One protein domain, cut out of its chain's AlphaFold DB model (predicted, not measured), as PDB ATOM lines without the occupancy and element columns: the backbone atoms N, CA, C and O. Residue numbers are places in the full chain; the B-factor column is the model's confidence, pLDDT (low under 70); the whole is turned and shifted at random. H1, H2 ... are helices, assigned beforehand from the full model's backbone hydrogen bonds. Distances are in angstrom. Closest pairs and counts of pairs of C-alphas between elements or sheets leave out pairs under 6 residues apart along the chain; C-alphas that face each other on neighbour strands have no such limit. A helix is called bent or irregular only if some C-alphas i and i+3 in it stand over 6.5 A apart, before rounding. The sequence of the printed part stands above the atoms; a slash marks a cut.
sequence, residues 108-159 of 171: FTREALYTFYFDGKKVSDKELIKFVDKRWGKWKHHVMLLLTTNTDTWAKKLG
ATOM      1  N   PHE A 108     -17.956  -9.830  46.968       94.50
ATOM      2  CA  PHE A 108     -17.616  -9.288  45.663       94.50
ATOM      3  C   PHE A 108     -17.048 -10.360  44.737       94.50
ATOM      4  O   PHE A 108     -17.500 -10.505  43.605       94.50
ATOM      5  N   THR A 109     -16.092 -11.152  45.217       94.19
ATOM      6  CA  THR A 109     -15.504 -12.258  44.459       94.19
ATOM      7  C   THR A 109     -16.549 -13.311  44.120       94.19
ATOM      8  O   THR A 109     -16.536 -13.839  43.014       94.19
ATOM      9  N   ARG A 110     -17.472 -13.602  45.051       95.88
ATOM     10  CA  ARG A 110     -18.604 -14.503  44.790       95.88
ATOM     11  C   ARG A 110     -19.479 -13.944  43.681       95.88
ATOM     12  O   ARG A 110     -19.780 -14.667  42.745       95.88
ATOM     13  N   GLU A 111     -19.824 -12.660  43.756       95.69
ATOM     14  CA  GLU A 111     -20.626 -12.019  42.719       95.69
ATOM     15  C   GLU A 111     -19.951 -12.060  41.351       95.69
ATOM     16  O   GLU A 111     -20.576 -12.470  40.384       95.69
ATOM     17  N   ALA A 112     -18.667 -11.706  41.273       95.69
ATOM     18  CA  ALA A 112     -17.912 -11.778  40.027       95.69
ATOM     19  C   ALA A 112     -17.922 -13.202  39.450       95.69
ATOM     20  O   ALA A 112     -18.171 -13.390  38.261       95.69
ATOM     21  N   LEU A 113     -17.712 -14.222  40.284       97.06
ATOM     22  CA  LEU A 113     -17.772 -15.606  39.825       97.06
ATOM     23  C   LEU A 113     -19.177 -15.978  39.340       97.06
ATOM     24  O   LEU A 113     -19.302 -16.504  38.236       97.06
ATOM     25  N   TYR A 114     -20.225 -15.655  40.104       97.12
ATOM     26  CA  TYR A 114     -21.604 -15.937  39.709       97.12
ATOM     27  C   TYR A 114     -21.953 -15.279  38.376       97.12
ATOM     28  O   TYR A 114     -22.404 -15.964  37.462       97.12
ATOM     29  N   THR A 115     -21.699 -13.977  38.236       96.19
ATOM     30  CA  THR A 115     -22.052 -13.207  37.039       96.19
ATOM     31  C   THR A 115     -21.309 -13.690  35.795       96.19
ATOM     32  O   THR A 115     -21.936 -13.846  34.753       96.19
ATOM     33  N   PHE A 116     -19.997 -13.923  35.881       96.06
ATOM     34  CA  PHE A 116     -19.176 -14.146  34.682       96.06
ATOM     35  C   PHE A 116     -18.911 -15.617  34.353       96.06
ATOM     36  O   PHE A 116     -18.458 -15.907  33.249       96.06
ATOM     37  N   TYR A 117     -19.148 -16.541  35.288       96.62
ATOM     38  CA  TYR A 117     -18.777 -17.951  35.113       96.62
ATOM     39  C   TYR A 117     -19.877 -18.954  35.478       96.62
ATOM     40  O   TYR A 117     -19.704 -20.139  35.208       96.62
ATOM     41  N   PHE A 118     -20.987 -18.507  36.075       96.94
ATOM     42  CA  PHE A 118     -22.105 -19.374  36.475       96.94
ATOM     43  C   PHE A 118     -23.472 -18.818  36.041       96.94
ATOM     44  O   PHE A 118     -24.490 -19.160  36.639       96.94
ATOM     45  N   ASP A 119     -23.519 -17.950  35.026       94.12
ATOM     46  CA  ASP A 119     -24.761 -17.371  34.482       94.12
ATOM     47  C   ASP A 119     -25.662 -16.729  35.558       94.12
ATOM     48  O   ASP A 119     -26.886 -16.859  35.555       94.12
ATOM     49  N   GLY A 120     -25.046 -16.088  36.554       94.06
ATOM     50  CA  GLY A 120     -25.723 -15.477  37.699       94.06
ATOM     51  C   GLY A 120     -26.221 -16.460  38.767       94.06
ATOM     52  O   GLY A 120     -26.757 -16.023  39.790       94.06
ATOM     53  N   LYS A 121     -26.042 -17.775  38.590       96.06
ATOM     54  CA  LYS A 121     -26.462 -18.788  39.568       96.06
ATOM     55  C   LYS A 121     -25.550 -18.772  40.786       96.06
ATOM     56  O   LYS A 121     -24.327 -18.862  40.682       96.06
ATOM     57  N   LYS A 122     -26.166 -18.716  41.967       96.44
ATOM     58  CA  LYS A 122     -25.457 -18.856  43.240       96.44
ATOM     59  C   LYS A 122     -25.174 -20.329  43.494       96.44
ATOM     60  O   LYS A 122     -26.103 -21.120  43.630       96.44
ATOM     61  N   VAL A 123     -23.897 -20.668  43.596       96.88
ATOM     62  CA  VAL A 123     -23.417 -22.009  43.944       96.88
ATOM     63  C   VAL A 123     -22.688 -21.989  45.286       96.88
ATOM     64  O   VAL A 123     -22.447 -20.929  45.862       96.88
ATOM     65  N   SER A 124     -22.352 -23.162  45.817       97.31
ATOM     66  CA  SER A 124     -21.650 -23.251  47.102       97.31
ATOM     67  C   SER A 124     -20.210 -22.722  47.024       97.31
ATOM     68  O   SER A 124     -19.540 -22.861  46.002       97.31
ATOM     69  N   ASP A 125     -19.675 -22.213  48.140       95.56
ATOM     70  CA  ASP A 125     -18.264 -21.798  48.233       95.56
ATOM     71  C   ASP A 125     -17.297 -22.927  47.850       95.56
ATOM     72  O   ASP A 125     -16.275 -22.691  47.208       95.56
ATOM     73  N   LYS A 126     -17.636 -24.174  48.199       96.19
ATOM     74  CA  LYS A 126     -16.850 -25.360  47.839       96.19
ATOM     75  C   LYS A 126     -16.766 -25.543  46.324       96.19
ATOM     76  O   LYS A 126     -15.714 -25.915  45.804       96.19
ATOM     77  N   GLU A 127     -17.863 -25.288  45.622       97.62
ATOM     78  CA  GLU A 127     -17.925 -25.370  44.166       97.62
ATOM     79  C   GLU A 127     -17.145 -24.234  43.503       97.62
ATOM     80  O   GLU A 127     -16.348 -24.499  42.603       97.62
ATOM     81  N   LEU A 128     -17.272 -23.005  44.017       97.19
ATOM     82  CA  LEU A 128     -16.466 -21.867  43.570       97.19
ATOM     83  C   LEU A 128     -14.968 -22.139  43.730       97.19
ATOM     84  O   LEU A 128     -14.202 -21.935  42.790       97.19
ATOM     85  N   ILE A 129     -14.547 -22.646  44.891       95.12
ATOM     86  CA  ILE A 129     -13.144 -22.993  45.152       95.12
ATOM     87  C   ILE A 129     -12.659 -24.060  44.181       95.12
ATOM     88  O   ILE A 129     -11.630 -23.870  43.534       95.12
ATOM     89  N   LYS A 130     -13.424 -25.142  44.005       96.94
ATOM     90  CA  LYS A 130     -13.075 -26.210  43.062       96.94
ATOM     91  C   LYS A 130     -12.961 -25.687  41.627       96.94
ATOM     92  O   LYS A 130     -12.046 -26.089  40.908       96.94
ATOM     93  N   PHE A 131     -13.865 -24.800  41.212       97.69
ATOM     94  CA  PHE A 131     -13.826 -24.162  39.899       97.69
ATOM     95  C   PHE A 131     -12.567 -23.309  39.727       97.69
ATOM     96  O   PHE A 131     -11.811 -23.527  38.782       97.69
ATOM     97  N   VAL A 132     -12.308 -22.388  40.658       96.88
ATOM     98  CA  VAL A 132     -11.157 -21.475  40.630       96.88
ATOM     99  C   VAL A 132      -9.836 -22.248  40.620       96.88
ATOM    100  O   VAL A 132      -8.948 -21.962  39.810       96.88
ATOM    101  N   ASP A 133      -9.721 -23.268  41.472       95.12
ATOM    102  CA  ASP A 133      -8.537 -24.119  41.556       95.12
ATOM    103  C   ASP A 133      -8.293 -24.882  40.253       95.12
ATOM    104  O   ASP A 133      -7.169 -24.877  39.746       95.12
ATOM    105  N   LYS A 134      -9.338 -25.483  39.670       97.19
ATOM    106  CA  LYS A 134      -9.236 -26.223  38.405       97.19
ATOM    107  C   LYS A 134      -8.954 -25.303  37.216       97.19
ATOM    108  O   LYS A 134      -8.181 -25.667  36.335       97.19
ATOM    109  N   ARG A 135      -9.598 -24.135  37.157       97.25
ATOM    110  CA  ARG A 135      -9.567 -23.242  35.990       97.25
ATOM    111  C   ARG A 135      -8.288 -22.419  35.917       97.25
ATOM    112  O   ARG A 135      -7.767 -22.231  34.819       97.25
ATOM    113  N   TRP A 136      -7.806 -21.914  37.052       96.81
ATOM    114  CA  TRP A 136      -6.692 -20.958  37.089       96.81
ATOM    115  C   TRP A 136      -5.469 -21.464  37.851       96.81
ATOM    116  O   TRP A 136      -4.377 -20.930  37.648       96.81
ATOM    117  N   GLY A 137      -5.606 -22.489  38.700       94.94
ATOM    118  CA  GLY A 137      -4.485 -23.094  39.418       94.94
ATOM    119  C   GLY A 137      -3.606 -22.041  40.096       94.94
ATOM    120  O   GLY A 137      -4.085 -21.206  40.862       94.94
ATOM    121  N   LYS A 138      -2.307 -22.022  39.776       94.81
ATOM    122  CA  LYS A 138      -1.354 -21.059  40.357       94.81
ATOM    123  C   LYS A 138      -1.666 -19.581  40.066       94.81
ATOM    124  O   LYS A 138      -1.216 -18.712  40.806       94.81
ATOM    125  N   TRP A 139      -2.452 -19.292  39.030       95.44
ATOM    126  CA  TRP A 139      -2.800 -17.934  38.605       95.44
ATOM    127  C   TRP A 139      -4.066 -17.386  39.263       95.44
ATOM    128  O   TRP A 139      -4.394 -16.220  39.050       95.44
ATOM    129  N   LYS A 140      -4.753 -18.184  40.092       94.81
ATOM    130  CA  LYS A 140      -6.037 -17.820  40.706       94.81
ATOM    131  C   LYS A 140      -6.037 -16.434  41.356       94.81
ATOM    132  O   LYS A 140      -6.957 -15.663  41.125       94.81
ATOM    133  N   HIS A 141      -4.979 -16.073  42.087       93.19
ATOM    134  CA  HIS A 141      -4.883 -14.757  42.722       93.19
ATOM    135  C   HIS A 141      -4.893 -13.612  41.700       93.19
ATOM    136  O   HIS A 141      -5.628 -12.646  41.873       93.19
ATOM    137  N   HIS A 142      -4.102 -13.738  40.633       93.19
ATOM    138  CA  HIS A 142      -3.967 -12.710  39.601       93.19
ATOM    139  C   HIS A 142      -5.277 -12.533  38.837       93.19
ATOM    140  O   HIS A 142      -5.711 -11.408  38.611       93.19
ATOM    141  N   VAL A 143      -5.943 -13.640  38.499       94.81
ATOM    142  CA  VAL A 143      -7.251 -13.580  37.839       94.81
ATOM    143  C   VAL A 143      -8.287 -12.939  38.755       94.81
ATOM    144  O   VAL A 143      -9.016 -12.059  38.309       94.81
ATOM    145  N   MET A 144      -8.316 -13.305  40.040       93.38
ATOM    146  CA  MET A 144      -9.216 -12.669  41.001       93.38
ATOM    147  C   MET A 144      -8.942 -11.170  41.141       93.38
ATOM    148  O   MET A 144      -9.893 -10.400  41.151       93.38
ATOM    149  N   LEU A 145      -7.677 -10.742  41.185       91.69
ATOM    150  CA  LEU A 145      -7.313  -9.323  41.229       91.69
ATOM    151  C   LEU A 145      -7.843  -8.560  40.005       91.69
ATOM    152  O   LEU A 145      -8.398  -7.474  40.150       91.69
ATOM    153  N   LEU A 146      -7.710  -9.131  38.805       92.00
ATOM    154  CA  LEU A 146      -8.237  -8.530  37.576       92.00
ATOM    155  C   LEU A 146      -9.768  -8.497  37.574       92.00
ATOM    156  O   LEU A 146     -10.362  -7.468  37.261       92.00
ATOM    157  N   LEU A 147     -10.410  -9.598  37.976       92.62
ATOM    158  CA  LEU A 147     -11.866  -9.694  38.044       92.62
ATOM    159  C   LEU A 147     -12.475  -8.711  39.037       92.62
ATOM    160  O   LEU A 147     -13.613  -8.301  38.828       92.62
ATOM    161  N   THR A 148     -11.753  -8.339  40.097       91.38
ATOM    162  CA  THR A 148     -12.240  -7.404  41.116       91.38
ATOM    163  C   THR A 148     -11.809  -5.956  40.913       91.38
ATOM    164  O   THR A 148     -12.322  -5.078  41.605       91.38
ATOM    165  N   THR A 149     -10.937  -5.666  39.947       92.06
ATOM    166  CA  THR A 149     -10.503  -4.294  39.636       92.06
ATOM    167  C   THR A 149     -11.421  -3.674  38.585       92.06
ATOM    168  O   THR A 149     -11.572  -4.216  37.492       92.06
ATOM    169  N   ASN A 150     -12.033  -2.523  38.899       90.88
ATOM    170  CA  ASN A 150     -12.954  -1.794  38.008       90.88
ATOM    171  C   ASN A 150     -14.085  -2.647  37.387       90.88
ATOM    172  O   ASN A 150     -14.526  -2.367  36.269       90.88
ATOM    173  N   THR A 151     -14.549  -3.689  38.082       93.12
ATOM    174  CA  THR A 151     -15.507  -4.679  37.556       93.12
ATOM    175  C   THR A 151     -16.750  -4.057  36.956       93.12
ATOM    176  O   THR A 151     -17.101  -4.364  35.825       93.12
ATOM    177  N   ASP A 152     -17.378  -3.121  37.662       90.75
ATOM    178  CA  ASP A 152     -18.566  -2.410  37.193       90.75
ATOM    179  C   ASP A 152     -18.313  -1.621  35.898       90.75
ATOM    180  O   ASP A 152     -19.186  -1.537  35.035       90.75
ATOM    181  N   THR A 153     -17.100  -1.092  35.721       91.31
ATOM    182  CA  THR A 153     -16.732  -0.307  34.538       91.31
ATOM    183  C   THR A 153     -16.560  -1.194  33.312       91.31
ATOM    184  O   THR A 153     -17.103  -0.879  32.252       91.31
ATOM    185  N   TRP A 154     -15.804  -2.292  33.417       93.25
ATOM    186  CA  TRP A 154     -15.591  -3.164  32.261       93.25
ATOM    187  C   TRP A 154     -16.788  -4.081  31.993       93.25
ATOM    188  O   TRP A 154     -17.092  -4.317  30.828       93.25
ATOM    189  N   ALA A 155     -17.540  -4.503  33.014       93.69
ATOM    190  CA  ALA A 155     -18.775  -5.268  32.829       93.69
ATOM    191  C   ALA A 155     -19.800  -4.483  32.001       93.69
ATOM    192  O   ALA A 155     -20.350  -5.007  31.033       93.69
ATOM    193  N   LYS A 156     -19.959  -3.184  32.297       92.69
ATOM    194  CA  LYS A 156     -20.818  -2.284  31.518       92.69
ATOM    195  C   LYS A 156     -20.396  -2.205  30.048       92.69
ATOM    196  O   LYS A 156     -21.258  -2.202  29.176       92.69
ATOM    197  N   LYS A 157     -19.089  -2.167  29.759       94.06
ATOM    198  CA  LYS A 157     -18.568  -2.165  28.376       94.06
ATOM    199  C   LYS A 157     -18.878  -3.460  27.623       94.06
ATOM    200  O   LYS A 157     -18.977  -3.427  26.403       94.06
ATOM    201  N   LEU A 158     -19.047  -4.571  28.338       93.62
ATOM    202  CA  LEU A 158     -19.447  -5.863  27.776       93.62
ATOM    203  C   LEU A 158     -20.974  -6.031  27.674       93.62
ATOM    204  O   LEU A 158     -21.434  -7.097  27.283       93.62
ATOM    205  N   GLY A 159     -21.768  -5.024  28.058       93.94
ATOM    206  CA  GLY A 159     -23.228  -5.145  28.119       93.94
ATOM    207  C   GLY A 159     -23.729  -6.044  29.256       93.94
ATOM    208  O   GLY A 159     -24.897  -6.425  29.265       93.94
TER     209      GLY A 159
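AT A GLANCE: This is residues 108 to 159 of the 171 residues of the protein "ENDO3c domain-containing protein" of marine sediment metagenome (UniProt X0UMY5). A long helix, H2, is bent into a corner, and H1 sits inside that corner, with arm H2b crossing it nearly at right angles and arm H2a close on another side. The short helix H3 follows H2b after a tight turn and comes close to H1 as well, so that H2a, H2b and H3 wrap round H1 like a horseshoe. The printed part has 52 residues, with three named helices in the order H1, H2, H3 and no named strand; the class is all helix. The whole is compact, with a radius of gyration of the C-alphas of 11.0 A and spans of 29 by 24 by 15 A.

IN THESE COORDINATES: Begin with H2, residues 125 to 148, which by its hydrogen bonds was assigned as one helix but is bent: C-alphas 135 and 138 are 9.6 A apart. Find C-alpha 125 at (-18.264, -21.798, 48.233); from there arm H2a, residues 125 to 135, runs 15.1 A from first to last C-alpha. Residues 136 and 137 belong to neither arm. Arm H2b, residues 138 to 148, runs 17.5 A to C-alpha 148 at (-12.240, -7.404, 41.116), and is itself irregular, with C-alphas 138 and 141 7.6 A apart. Look back to residues 108 to 117 for H1, 13.7 A long. H3, residues 151 to 157, is 10.0 A long and ends at C-alpha 157, (-18.568, -2.165, 28.376).

HOW THE PARTS SIT: Start at the bend, where H2a and H2b stand at a steep tilt of 65 degrees, opposite ways. The arms are close but not clearly touching, and their closest C-alphas, those of Val 132 and Lys 140, are 6.3 A apart. H2b touches H1, about perpendicular at 81 degrees; look at Ala 112 and Leu 147, their closest C-alphas, 6.7 A apart. H2a is close to H1 but not clearly touching, at a steep tilt of 59 degrees, the same way, with the C-alphas of Leu 113 and Leu 128 closest at 7.4 A. H3 is also close to H1 but not clearly touching: their closest C-alphas, those of Ala 112 and Thr 151, are 7.9 A apart. H1 and H3 run the same way at a shallow tilt of 32 degrees, only just short of steep. H2b and H3 meet only through their link, and H2a and H3 are apart. Each O i to N i+4 pair is within hydrogen-bond range in H1, H2a and H3; in H2b, 6 of 7 are.

THE WHOLE: The C-alphas farthest apart are those of Lys 126 and Lys 157, at 30.3 A. The printed part has no cut. The link from H1 to H2, residues 118 to 124, is short, the link from H2 to H3 is tight, and no link is long. The mean pLDDT of the printed part is 94.8, and no printed residue is under 70.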